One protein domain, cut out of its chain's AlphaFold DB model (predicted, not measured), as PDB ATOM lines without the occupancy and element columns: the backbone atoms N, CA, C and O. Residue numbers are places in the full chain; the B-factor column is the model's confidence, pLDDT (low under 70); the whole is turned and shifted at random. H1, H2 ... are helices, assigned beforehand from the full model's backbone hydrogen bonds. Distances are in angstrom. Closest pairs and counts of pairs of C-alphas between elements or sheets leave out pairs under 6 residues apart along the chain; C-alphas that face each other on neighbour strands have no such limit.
ATOM      1  N   GLY A  32     471.279 347.665 373.694       91.06
ATOM      2  CA  GLY A  32     471.615 346.876 374.876       91.06
ATOM      3  C   GLY A  32     472.318 345.569 374.544       91.06
ATOM      4  O   GLY A  32     473.252 345.198 375.244       91.06
ATOM      5  N   GLY A  33     471.929 344.908 373.452       89.44
ATOM      6  CA  GLY A  33     472.587 343.705 372.953       89.44
ATOM      7  C   GLY A  33     474.020 343.967 372.495       89.44
ATOM      8  O   GLY A  33     474.919 343.223 372.879       89.44
ATOM      9  N   ILE A  34     474.253 345.045 371.738       92.00
ATOM     10  CA  ILE A  34     475.604 345.456 371.322       92.00
ATOM     11  C   ILE A  34     476.461 345.755 372.555       92.00
ATOM     12  O   ILE A  34     477.565 345.231 372.675       92.00
ATOM     13  N   LEU A  35     475.947 346.545 373.499       91.81
ATOM     14  CA  LEU A  35     476.668 346.869 374.729       91.81
ATOM     15  C   LEU A  35     476.970 345.608 375.552       91.81
ATOM     16  O   LEU A  35     478.116 345.407 375.935       91.81
ATOM     17  N   MET A  36     475.990 344.725 375.769       90.44
ATOM     18  CA  MET A  36     476.192 343.447 376.469       90.44
ATOM     19  C   MET A  36     477.245 342.574 375.785       90.44
ATOM     20  O   MET A  36     478.055 341.946 376.466       90.44
ATOM     21  N   PHE A  37     477.270 342.557 374.451       88.56
ATOM     22  CA  PHE A  37     478.285 341.837 373.691       88.56
ATOM     23  C   PHE A  37     479.699 342.368 373.967       88.56
ATOM     24  O   PHE A  37     480.620 341.572 374.104       88.56
ATOM     25  N   LEU A  38     479.899 343.679 374.135       90.31
ATOM     26  CA  LEU A  38     481.219 344.210 374.504       90.31
ATOM     27  C   LEU A  38     481.682 343.701 375.886       90.31
ATOM     28  O   LEU A  38     482.827 343.270 376.049       90.31
ATOM     29  N   ILE A  39     480.785 343.685 376.877       91.06
ATOM     30  CA  ILE A  39     481.107 343.294 378.265       91.06
ATOM     31  C   ILE A  39     481.140 341.765 378.454       91.06
ATOM     32  O   ILE A  39     481.530 341.280 379.514       91.06
ATOM     33  N   ILE A  40     480.791 340.965 377.436       89.50
ATOM     34  CA  ILE A  40     480.985 339.505 377.490       89.50
ATOM     35  C   ILE A  40     482.460 339.106 377.304       89.50
ATOM     36  O   ILE A  40     482.861 338.016 377.712       89.50
ATOM     37  N   SER A  41     483.277 339.984 376.705       88.06
ATOM     38  CA  SER A  41     484.695 339.738 376.407       88.06
ATOM     39  C   SER A  41     485.530 339.186 377.580       88.06
ATOM     40  O   SER A  41     486.251 338.216 377.345       88.06
ATOM     41  N   PRO A  42     485.429 339.666 378.841       86.06
ATOM     42  CA  PRO A  42     486.138 339.052 379.967       86.06
ATOM     43  C   PRO A  42     485.747 337.590 380.224       86.06
ATOM     44  O   PRO A  42     486.607 336.781 380.577       86.06
ATOM     45  N   PHE A  43     484.484 337.199 380.015       88.19
ATOM     46  CA  PHE A  43     484.077 335.796 380.159       88.19
ATOM     47  C   PHE A  43     484.680 334.923 379.064       88.19
ATOM     48  O   PHE A  43     485.078 333.787 379.324       88.19
ATOM     49  N   PHE A  44     484.812 335.460 377.853       87.19
ATOM     50  CA  PHE A  44     485.524 334.769 376.788       87.19
ATOM     51  C   PHE A  44     486.994 334.533 377.166       87.19
ATOM     52  O   PHE A  44     487.491 333.417 377.015       87.19
ATOM     53  N   SER A  45     487.669 335.523 377.758       86.25
ATOM     54  CA  SER A  45     489.045 335.361 378.256       86.25
ATOM     55  C   SER A  45     489.153 334.248 379.297       86.25
ATOM     56  O   SER A  45     490.057 333.416 379.228       86.25
ATOM     57  N   ILE A  46     488.209 334.190 380.242       86.56
ATOM     58  CA  ILE A  46     488.148 333.137 381.267       86.56
ATOM     59  C   ILE A  46     487.955 331.757 380.624       86.56
ATOM     60  O   ILE A  46     488.601 330.792 381.036       86.56
ATOM     61  N   SER A  47     487.115 331.658 379.588       87.69
ATOM     62  CA  SER A  47     486.917 330.423 378.814       87.69
ATOM     63  C   SER A  47     488.232 329.903 378.230       87.69
ATOM     64  O   SER A  47     488.605 328.741 378.395       87.69
ATOM     65  N   VAL A  48     488.981 330.806 377.595       86.12
ATOM     66  CA  VAL A  48     490.255 330.508 376.940       86.12
ATOM     67  C   VAL A  48     491.338 330.111 377.960       86.12
ATOM     68  O   VAL A  48     492.098 329.166 377.722       86.12
ATOM     69  N   LEU A  49     491.373 330.769 379.125       84.75
ATOM     70  CA  LEU A  49     492.270 330.433 380.239       84.75
ATOM     71  C   LEU A  49     491.985 329.042 380.811       84.75
ATOM     72  O   LEU A  49     492.904 328.262 381.052       84.75
ATOM     73  N   THR A  50     490.708 328.722 381.001       85.44
ATOM     74  CA  THR A  50     490.264 327.473 381.642       85.44
ATOM     75  C   THR A  50     490.090 326.313 380.665       85.44
ATOM     76  O   THR A  50     489.799 325.199 381.094       85.44
ATOM     77  N   LYS A  51     490.319 326.547 379.362       84.56
ATOM     78  CA  LYS A  51     490.139 325.577 378.268       84.56
ATOM     79  C   LYS A  51     488.748 324.928 378.281       84.56
ATOM     80  O   LYS A  51     488.605 323.747 377.972       84.56
ATOM     81  N   GLY A  52     487.721 325.685 378.655       87.50
ATOM     82  CA  GLY A  52     486.373 325.152 378.799       87.50
ATOM     83  C   GLY A  52     485.332 326.223 379.088       87.50
ATOM     84  O   GLY A  52     485.637 327.317 379.550       87.50
ATOM     85  N   ILE A  53     484.071 325.879 378.834       88.69
ATOM     86  CA  ILE A  53     482.937 326.806 378.958       88.69
ATOM     87  C   ILE A  53     482.303 326.819 380.355       88.69
ATOM     88  O   ILE A  53     481.520 327.707 380.666       88.69
ATOM     89  N   ILE A  54     482.632 325.858 381.221       91.31
ATOM     90  CA  ILE A  54     481.959 325.696 382.520       91.31
ATOM     91  C   ILE A  54     482.275 326.873 383.452       91.31
ATOM     92  O   ILE A  54     481.366 327.496 383.996       91.31
ATOM     93  N   THR A  55     483.552 327.229 383.596       90.00
ATOM     94  CA  THR A  55     483.988 328.339 384.454       90.00
ATOM     95  C   THR A  55     483.375 329.691 384.071       90.00
ATOM     96  O   THR A  55     482.837 330.357 384.958       90.00
ATOM     97  N   PRO A  56     483.387 330.124 382.792       91.06
ATOM     98  CA  PRO A  56     482.745 331.380 382.416       91.06
ATOM     99  C   PRO A  56     481.217 331.345 382.559       91.06
ATOM    100  O   PRO A  56     480.644 332.385 382.862       91.06
ATOM    101  N   ILE A  57     480.554 330.186 382.423       91.69
ATOM    102  CA  ILE A  57     479.108 330.055 382.692       91.69
ATOM    103  C   ILE A  57     478.800 330.277 384.178       91.69
ATOM    104  O   ILE A  57     477.885 331.033 384.515       91.69
ATOM    105  N   ILE A  58     479.568 329.651 385.076       92.94
ATOM    106  CA  ILE A  58     479.405 329.836 386.527       92.94
ATOM    107  C   ILE A  58     479.644 331.301 386.893       92.94
ATOM    108  O   ILE A  58     478.820 331.902 387.582       92.94
ATOM    109  N   ALA A  59     480.725 331.894 386.377       90.44
ATOM    110  CA  ALA A  59     481.010 333.307 386.578       90.44
ATOM    111  C   ALA A  59     479.832 334.162 386.093       90.44
ATOM    112  O   ALA A  59     479.245 334.886 386.889       90.44
ATOM    113  N   ALA A  60     479.412 334.016 384.833       90.00
ATOM    114  CA  ALA A  60     478.308 334.781 384.259       90.00
ATOM    115  C   ALA A  60     477.023 334.678 385.096       90.00
ATOM    116  O   ALA A  60     476.356 335.685 385.307       90.00
ATOM    117  N   THR A  61     476.712 333.501 385.642       90.44
ATOM    118  CA  THR A  61     475.540 333.299 386.510       90.44
ATOM    119  C   THR A  61     475.609 334.153 387.778       90.44
ATOM    120  O   THR A  61     474.627 334.799 388.142       90.44
ATOM    121  N   ILE A  62     476.776 334.215 388.426       91.06
ATOM    122  CA  ILE A  62     477.000 335.068 389.603       91.06
ATOM    123  C   ILE A  62     476.801 336.539 389.228       91.06
ATOM    124  O   ILE A  62     476.118 337.269 389.948       91.06
ATOM    125  N   PHE A  63     477.340 336.966 388.081       90.38
ATOM    126  CA  PHE A  63     477.192 338.350 387.629       90.38
ATOM    127  C   PHE A  63     475.733 338.705 387.295       90.38
ATOM    128  O   PHE A  63     475.259 339.786 387.639       90.38
ATOM    129  N   VAL A  64     474.983 337.780 386.690       89.19
ATOM    130  CA  VAL A  64     473.548 337.954 386.420       89.19
ATOM    131  C   VAL A  64     472.751 338.080 387.716       89.19
ATOM    132  O   VAL A  64     471.887 338.949 387.808       89.19
ATOM    133  N   MET A  65     473.052 337.272 388.735       89.88
ATOM    134  CA  MET A  65     472.381 337.389 390.033       89.88
ATOM    135  C   MET A  65     472.711 338.723 390.717       89.88
ATOM    136  O   MET A  65     471.824 339.374 391.272       89.88
ATOM    137  N   GLY A  66     473.965 339.170 390.608       89.44
ATOM    138  CA  GLY A  66     474.393 340.497 391.046       89.44
ATOM    139  C   GLY A  66     473.595 341.619 390.378       89.44
ATOM    140  O   GLY A  66     473.120 342.516 391.069       89.44
ATOM    141  N   ASN A  67     473.355 341.536 389.064       89.56
ATOM    142  CA  ASN A  67     472.527 342.518 388.353       89.56
ATOM    143  C   ASN A  67     471.133 342.647 388.962       89.56
ATOM    144  O   ASN A  67     470.672 343.759 389.193       89.56
ATOM    145  N   VAL A  68     470.466 341.519 389.223       88.69
ATOM    146  CA  VAL A  68     469.100 341.510 389.769       88.69
ATOM    147  C   VAL A  68     469.060 342.159 391.152       88.69
ATOM    148  O   VAL A  68     468.151 342.936 391.429       88.69
ATOM    149  N   GLY A  69     470.055 341.886 391.999       88.88
ATOM    150  CA  GLY A  69     470.140 342.493 393.328       88.88
ATOM    151  C   GLY A  69     470.461 343.990 393.302       88.88
ATOM    152  O   GLY A  69     470.033 344.719 394.189       88.88
ATOM    153  N   LEU A  70     471.193 344.457 392.288       89.12
ATOM    154  CA  LEU A  70     471.710 345.827 392.226       89.12
ATOM    155  C   LEU A  70     470.885 346.772 391.345       89.12
ATOM    156  O   LEU A  70     471.105 347.977 391.397       89.12
ATOM    157  N   VAL A  71     469.952 346.270 390.529       86.56
ATOM    158  CA  VAL A  71     469.236 347.084 389.524       86.56
ATOM    159  C   VAL A  71     468.420 348.234 390.110       86.56
ATOM    160  O   VAL A  71     468.249 349.249 389.445       86.56
ATOM    161  N   ASN A  72     467.950 348.095 391.349       86.44
ATOM    162  CA  ASN A  72     467.156 349.121 392.028       86.44
ATOM    163  C   ASN A  72     467.983 349.972 393.003       86.44
ATOM    164  O   ASN A  72     467.453 350.903 393.602       86.44
ATOM    165  N   GLU A  73     469.268 349.664 393.164       87.06
ATOM    166  CA  GLU A  73     470.157 350.343 394.101       87.06
ATOM    167  C   GLU A  73     471.002 351.400 393.387       87.06
ATOM    168  O   GLU A  73     471.423 351.223 392.241       87.06
ATOM    169  N   SER A  74     471.336 352.489 394.084       84.50
ATOM    170  CA  SER A  74     472.187 353.555 393.528       84.50
ATOM    171  C   SER A  74     473.568 353.030 393.116       84.50
ATOM    172  O   SER A  74     474.090 353.393 392.061       84.50
ATOM    173  N   ILE A  75     474.117 352.093 393.894       86.50
ATOM    174  CA  ILE A  75     475.384 351.412 393.606       86.50
ATOM    175  C   ILE A  75     475.333 350.543 392.340       86.50
ATOM    176  O   ILE A  75     476.382 350.222 391.782       86.50
ATOM    177  N   GLY A  76     474.142 350.199 391.837       84.94
ATOM    178  CA  GLY A  76     473.975 349.441 390.599       84.94
ATOM    179  C   GLY A  76     474.541 350.147 389.371       84.94
ATOM    180  O   GLY A  76     474.990 349.482 388.440       84.94
ATOM    181  N   ALA A  77     474.628 351.481 389.390       86.44
ATOM    182  CA  ALA A  77     475.270 352.252 388.325       86.44
ATOM    183  C   ALA A  77     476.771 351.946 388.177       86.44
ATOM    184  O   ALA A  77     477.315 352.053 387.079       86.44
ATOM    185  N   LEU A  78     477.430 351.541 389.268       89.00
ATOM    186  CA  LEU A  78     478.851 351.189 389.282       89.00
ATOM    187  C   LEU A  78     479.112 349.759 388.799       89.00
ATOM    188  O   LEU A  78     480.261 349.384 388.571       89.00
ATOM    189  N   TYR A  79     478.060 348.953 388.643       90.31
ATOM    190  CA  TYR A  79     478.181 347.579 388.193       90.31
ATOM    191  C   TYR A  79     478.062 347.499 386.663       90.31
ATOM    192  O   TYR A  79     476.987 347.773 386.132       90.31
ATOM    193  N   PRO A  80     479.113 347.093 385.926       87.88
ATOM    194  CA  PRO A  80     479.177 347.203 384.461       87.88
ATOM    195  C   PRO A  80     478.044 346.500 383.704       87.88
ATOM    196  O   PRO A  80     477.648 346.936 382.630       87.88
ATOM    197  N   TRP A  81     477.510 345.409 384.251       88.62
ATOM    198  CA  TRP A  81     476.423 344.668 383.614       88.62
ATOM    199  C   TRP A  81     475.042 345.274 383.904       88.62
ATOM    200  O   TRP A  81     474.185 345.285 383.019       88.62
ATOM    201  N   THR A  82     474.829 345.851 385.091       90.12
ATOM    202  CA  THR A  82     473.592 346.566 385.449       90.12
ATOM    203  C   THR A  82     473.566 347.957 384.822       90.12
ATOM    204  O   THR A  82     472.500 348.471 384.475       90.12
ATOM    205  N   SER A  83     474.743 348.553 384.626       88.31
ATOM    206  CA  SER A  83     474.924 349.892 384.077       88.31
ATOM    207  C   SER A  83     474.327 350.014 382.666       88.31
ATOM    208  O   SER A  83     473.719 351.035 382.364       88.31
ATOM    209  N   ILE A  84     474.375 348.961 381.835       90.44
ATOM    210  CA  ILE A  84     473.723 348.941 380.510       90.44
ATOM    211  C   ILE A  84     472.204 349.102 380.635       90.44
ATOM    212  O   ILE A  84     471.597 349.904 379.924       90.44
ATOM    213  N   TYR A  85     471.581 348.333 381.532       89.56
ATOM    214  CA  TYR A  85     470.134 348.381 381.730       89.56
ATOM    215  C   TYR A  85     469.700 349.757 382.241       89.56
ATOM    216  O   TYR A  85     468.754 350.346 381.716       89.56
ATOM    217  N   LEU A  86     470.426 350.286 383.228       89.56
ATOM    218  CA  LEU A  86     470.176 351.610 383.787       89.56
ATOM    219  C   LEU A  86     470.376 352.707 382.731       89.56
ATOM    220  O   LEU A  86     469.529 353.584 382.606       89.56
ATOM    221  N   LEU A  87     471.417 352.627 381.902       89.69
ATOM    222  CA  LEU A  87     471.675 353.588 380.826       89.69
ATOM    223  C   LEU A  87     470.508 353.674 379.826       89.69
ATOM    224  O   LEU A  87     470.111 354.768 379.435       89.69
ATOM    225  N   LEU A  88     469.927 352.535 379.439       89.00
ATOM    226  CA  LEU A  88     468.848 352.474 378.443       89.00
ATOM    227  C   LEU A  88     467.464 352.826 378.997       89.00
ATOM    228  O   LEU A  88     466.556 353.159 378.229       89.00
ATOM    229  N   ASN A  89     467.286 352.748 380.316       87.75
ATOM    230  CA  ASN A  89     466.004 352.976 380.983       87.75
ATOM    231  C   ASN A  89     465.958 354.262 381.817       87.75
ATOM    232  O   ASN A  89     465.042 354.438 382.614       87.75
ATOM    233  N   GLY A  90     466.903 355.183 381.610       81.94
ATOM    234  CA  GLY A  90     466.899 356.488 382.284       81.94
ATOM    235  C   GLY A  90     467.404 356.445 383.730       81.94
ATOM    236  O   GLY A  90     467.129 357.348 384.517       81.94
ATOM    237  N   GLY A  91     468.177 355.420 384.083       78.50
ATOM    238  CA  GLY A  91     468.784 355.225 385.398       78.50
ATOM    239  C   GLY A  91     469.726 356.352 385.834       78.50
ATOM    240  O   GLY A  91     469.980 356.485 387.024       78.50
ATOM    241  N   THR A  92     470.169 357.230 384.926       73.88
ATOM    242  CA  THR A  92     470.895 358.471 385.268       73.88
ATOM    243  C   THR A  92     470.101 359.369 386.218       73.88
ATOM    244  O   THR A  92     470.683 359.985 387.104       73.88
ATOM    245  N   TYR A  93     468.772 359.419 386.073       72.06
ATOM    246  CA  TYR A  93     467.900 360.183 386.970       72.06
ATOM    247  C   TYR A  93     467.662 359.468 388.302       72.06
ATOM    248  O   TYR A  93     467.494 360.121 389.324       72.06
ATOM    249  N   GLN A  94     467.655 358.132 388.294       75.31
ATOM    250  CA  GLN A  94     467.366 357.315 389.476       75.31
ATOM    251  C   GLN A  94     468.567 357.202 390.418       75.31
ATOM    252  O   GLN A  94     468.397 357.182 391.632       75.31
ATOM    253  N   THR A  95     469.781 357.140 389.875       80.94
ATOM    254  CA  THR A  95     471.001 356.923 390.666       80.94
ATOM    255  C   THR A  95     471.843 358.187 390.841       80.94
ATOM    256  O   THR A  95     472.762 358.198 391.653       80.94
ATOM    257  N   GLY A  96     471.556 359.250 390.081       82.75
ATOM    258  CA  GLY A  96     472.288 360.520 390.125       82.75
ATOM    259  C   GLY A  96     473.657 360.504 389.435       82.75
ATOM    260  O   GLY A  96     474.330 361.533 389.393       82.75
ATOM    261  N   TYR A  97     474.083 359.371 388.869       85.62
ATOM    262  CA  TYR A  97     475.344 359.276 388.132       85.62
ATOM    263  C   TYR A  97     475.218 359.787 386.691       85.62
ATOM    264  O   TYR A  97     474.193 359.618 386.024       85.62
ATOM    265  N   SER A  98     476.293 360.396 386.182       88.12
ATOM    266  CA  SER A  98     476.338 360.931 384.819       88.12
ATOM    267  C   SER A  98     476.405 359.816 383.772       88.12
ATOM    268  O   SER A  98     477.056 358.795 383.977       88.12
ATOM    269  N   CYS A  99     475.784 360.034 382.608       87.00
ATOM    270  CA  CYS A  99     475.810 359.104 381.466       87.00
ATOM    271  C   CYS A  99     477.242 358.661 381.089       87.00
ATOM    272  O   CYS A  99     477.492 357.496 380.780       87.00
ATOM    273  N   LEU A 100     478.203 359.582 381.202       87.81
ATOM    274  CA  LEU A 100     479.608 359.343 380.883       87.81
ATOM    275  C   LEU A 100     480.250 358.261 381.769       87.81
ATOM    276  O   LEU A 100     481.110 357.524 381.293       87.81
ATOM    277  N   LEU A 101     479.808 358.132 383.025       89.00
ATOM    278  CA  LEU A 101     480.297 357.112 383.955       89.00
ATOM    279  C   LEU A 101     479.868 355.705 383.522       89.00
ATOM    280  O   LEU A 101     480.673 354.778 383.531       89.00
ATOM    281  N   TYR A 102     478.616 355.545 383.089       89.31
ATOM    282  CA  TYR A 102     478.121 354.264 382.577       89.31
ATOM    283  C   TYR A 102     478.955 353.810 381.379       89.31
ATOM    284  O   TYR A 102     479.462 352.691 381.356       89.31
ATOM    285  N   ILE A 103     479.144 354.705 380.405       90.00
ATOM    286  CA  ILE A 103     479.898 354.414 379.182       90.00
ATOM    287  C   ILE A 103     481.360 354.085 379.506       90.00
ATOM    288  O   ILE A 103     481.910 353.137 378.941       90.00
ATOM    289  N   SER A 104     481.991 354.818 380.429       91.19
ATOM    290  CA  SER A 104     483.389 354.570 380.790       91.19
ATOM    291  C   SER A 104     483.582 353.206 381.457       91.19
ATOM    292  O   SER A 104     484.508 352.490 381.085       91.19
ATOM    293  N   LEU A 105     482.686 352.789 382.360       91.62
ATOM    294  CA  LEU A 105     482.741 351.462 382.985       91.62
ATOM    295  C   LEU A 105     482.601 350.333 381.963       91.62
ATOM    296  O   LEU A 105     483.376 349.376 381.987       91.62
ATOM    297  N   ILE A 106     481.642 350.463 381.046       91.88
ATOM    298  CA  ILE A 106     481.401 349.491 379.973       91.88
ATOM    299  C   ILE A 106     482.662 349.335 379.109       91.88
ATOM    300  O   ILE A 106     483.110 348.214 378.854       91.88
ATOM    301  N   LEU A 107     483.272 350.454 378.707       92.25
ATOM    302  CA  LEU A 107     484.492 350.451 377.901       92.25
ATOM    303  C   LEU A 107     485.685 349.858 378.650       92.25
ATOM    304  O   LEU A 107     486.402 349.039 378.081       92.25
ATOM    305  N   ILE A 108     485.889 350.221 379.919       93.38
ATOM    306  CA  ILE A 108     487.001 349.710 380.731       93.38
ATOM    307  C   ILE A 108     486.939 348.184 380.823       93.38
ATOM    308  O   ILE A 108     487.931 347.514 380.545       93.38
ATOM    309  N   VAL A 109     485.774 347.619 381.155       92.69
ATOM    310  CA  VAL A 109     485.624 346.162 381.278       92.69
ATOM    311  C   VAL A 109     485.822 345.463 379.938       92.69
ATOM    312  O   VAL A 109     486.503 344.438 379.879       92.69
ATOM    313  N   SER A 110     485.291 346.038 378.856       91.88
ATOM    314  CA  SER A 110     485.495 345.510 377.507       91.88
ATOM    315  C   SER A 110     486.975 345.511 377.106       91.88
ATOM    316  O   SER A 110     487.462 344.527 376.550       91.88
ATOM    317  N   ILE A 111     487.705 346.593 377.388       92.88
ATOM    318  CA  ILE A 111     489.133 346.718 377.073       92.88
ATOM    319  C   ILE A 111     489.948 345.717 377.893       92.88
ATOM    320  O   ILE A 111     490.816 345.044 377.341       92.88
ATOM    321  N   ILE A 112     489.652 345.567 379.187       91.62
ATOM    322  CA  ILE A 112     490.340 344.609 380.061       91.62
ATOM    323  C   ILE A 112     490.150 343.176 379.553       91.62
ATOM    324  O   ILE A 112     491.134 342.446 379.428       91.62
ATOM    325  N   GLY A 113     488.918 342.780 379.215       87.75
ATOM    326  CA  GLY A 113     488.646 341.457 378.645       87.75
ATOM    327  C   GLY A 113     489.389 341.230 377.324       87.75
ATOM    328  O   GLY A 113     490.011 340.190 377.097       87.75
ATOM    329  N   PHE A 114     489.410 342.236 376.453       89.00
ATOM    330  CA  PHE A 114     490.118 342.132 375.182       89.00
ATOM    331  C   PHE A 114     491.640 341.998 375.361       89.00
ATOM    332  O   PHE A 114     492.252 341.087 374.797       89.00
ATOM    333  N   ILE A 115     492.250 342.834 376.208       90.06
ATOM    334  CA  ILE A 115     493.687 342.784 376.515       90.06
ATOM    335  C   ILE A 115     494.060 341.445 377.156       90.06
ATOM    336  O   ILE A 115     495.046 340.832 376.746       90.06
ATOM    337  N   ALA A 116     493.274 340.965 378.123       88.44
ATOM    338  CA  ALA A 116     493.517 339.683 378.782       88.44
ATOM    339  C   ALA A 116     493.542 338.524 377.774       88.44
ATOM    340  O   ALA A 116     494.405 337.648 377.850       88.44
ATOM    341  N   SER A 117     492.639 338.559 376.790       86.06
ATOM    342  CA  SER A 117     492.590 337.570 375.711       86.06
ATOM    343  C   SER A 117     493.855 337.619 374.846       86.06
ATOM    344  O   SER A 117     494.487 336.587 374.636       86.06
ATOM    345  N   ILE A 118     494.275 338.809 374.400       86.56
ATOM    346  CA  ILE A 118     495.490 338.982 373.583       86.56
ATOM    347  C   ILE A 118     496.740 338.522 374.336       86.56
ATOM    348  O   ILE A 118     497.577 337.820 373.771       86.56
ATOM    349  N   LEU A 119     496.882 338.906 375.608       86.50
ATOM    350  CA  LEU A 119     498.037 338.527 376.422       86.50
ATOM    351  C   LEU A 119     498.135 337.010 376.589       86.50
ATOM    352  O   LEU A 119     499.236 336.466 376.520       86.50
ATOM    353  N   TYR A 120     497.000 336.327 376.762       84.88
ATOM    354  CA  TYR A 120     496.984 334.871 376.819       84.88
ATOM    355  C   TYR A 120     497.478 334.239 375.516       84.88
ATOM    356  O   TYR A 120     498.343 333.367 375.569       84.88
ATOM    357  N   PHE A 121     496.965 334.683 374.362       83.38
ATOM    358  CA  PHE A 121     497.400 334.156 373.064       83.38
ATOM    359  C   PHE A 121     498.886 334.413 372.830       83.38
ATOM    360  O   PHE A 121     499.627 333.479 372.548       83.38
ATOM    361  N   LYS A 122     499.355 335.636 373.103       85.12
ATOM    362  CA  LYS A 122     500.773 335.985 372.987       85.12
ATOM    363  C   LYS A 122     501.664 335.059 373.819       85.12
ATOM    364  O   LYS A 122     502.678 334.593 373.329       85.12
ATOM    365  N   ASN A 123     501.293 334.771 375.066       78.50
ATOM    366  CA  ASN A 123     502.094 333.901 375.932       78.50
ATOM    367  C   ASN A 123     502.074 332.425 375.501       78.50
ATOM    368  O   ASN A 123     502.960 331.673 375.895       78.50
ATOM    369  N   LYS A 124     501.065 332.001 374.733       70.25
ATOM    370  CA  LYS A 124     500.952 330.637 374.211       70.25
ATOM    371  C   LYS A 124     501.637 330.430 372.871       70.25
ATOM    372  O   LYS A 124     502.121 329.334 372.653       70.25
ATOM    373  N   ASP A 125     501.696 331.453 372.028       61.16
ATOM    374  CA  ASP A 125     502.362 331.373 370.724       61.16
ATOM    375  C   ASP A 125     503.899 331.437 370.833       61.16
ATOM    376  O   ASP A 125     504.602 331.112 369.882       61.16
ATOM    377  N   ILE A 126     504.438 331.860 371.985       57.22
ATOM    378  CA  ILE A 126     505.890 331.950 372.247       57.22
ATOM    379  C   ILE A 126     506.461 330.626 372.819       57.22
ATOM    380  O   ILE A 126     507.651 330.551 373.117       57.22
ATOM    381  N   ASN A 127     505.649 329.574 372.970       45.19
ATOM    382  CA  ASN A 127     506.049 328.284 373.552       45.19
ATOM    383  C   ASN A 127     505.612 327.111 372.667       45.19
ATOM    384  O   ASN A 127     506.272 326.051 372.736       45.19
TER     385      ASN A 127
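What this domain is: This is residues 32 to 127 of the 127 residues of an uncharacterized protein of Methanobrevibacter sp. NOE (UniProt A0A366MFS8). The long helix H7 forms one side of an elongated body and H3 the opposite side, with H2 between them toward one end and H5 toward the other. H1 packs on H5 and H7, H4 and H6 lie at the H5 end, and residues 122 to 127 stick out at the other end. The printed part has 96 residues, all helix in class, with H1 to H7 in chain order and no named strand. It is only just compact, close to loose, with a radius of gyration of the C-alphas of 14.8 A and spans of 51 by 25 by 20 A.

How they stand to each other: H1, residues 32 to 39, touches H7, residues 99 to 125, at a steep tilt of 45 degrees; the closest C-alphas, of Ile 39 and Ser 110, are 5.0 A apart. H2, residues 41 to 50, touches H7 at a shallow tilt of 28 degrees, the same way, the closest C-alphas being those of Pro 42 and Gly 113, 3.7 A. H2 and H3, residues 54 to 70, form a hairpin, at a shallow tilt of 34.7 degrees, only just short of steep; C-alphas 43 and 56 are closest, at 5.1 A. H3 and H7 are apart. H4, residues 74 to 78, touches H6, residues 91 to 95, with C-alphas 74 and 95 closest, at 4.6 A. H5, residues 80 to 88, and H7 are the hubs, touching four helices each; their closest C-alphas, 80 and 106, are 5.5 A apart. Every O i to N i+4 pair is within hydrogen-bond range in H1, H2, H3, H6 and H7, against 3 of 5 in H5 and 0 of 1 in H4, where both O i to N i+3 pairs are.

Where its parts are: H1 begins at C-alpha 32 (471.615, 346.876, 374.876). H3 is 24.6 A long. H7 is 39.9 A long, ending at C-alpha 125 (502.362, 331.373, 370.724).

The domain as a whole: The C-alphas of Tyr 93 and Asn 127 are farthest apart, 51.5 A. The printed part has no cut, and its links are tight. Residues 125 to 127 have pLDDT under 70.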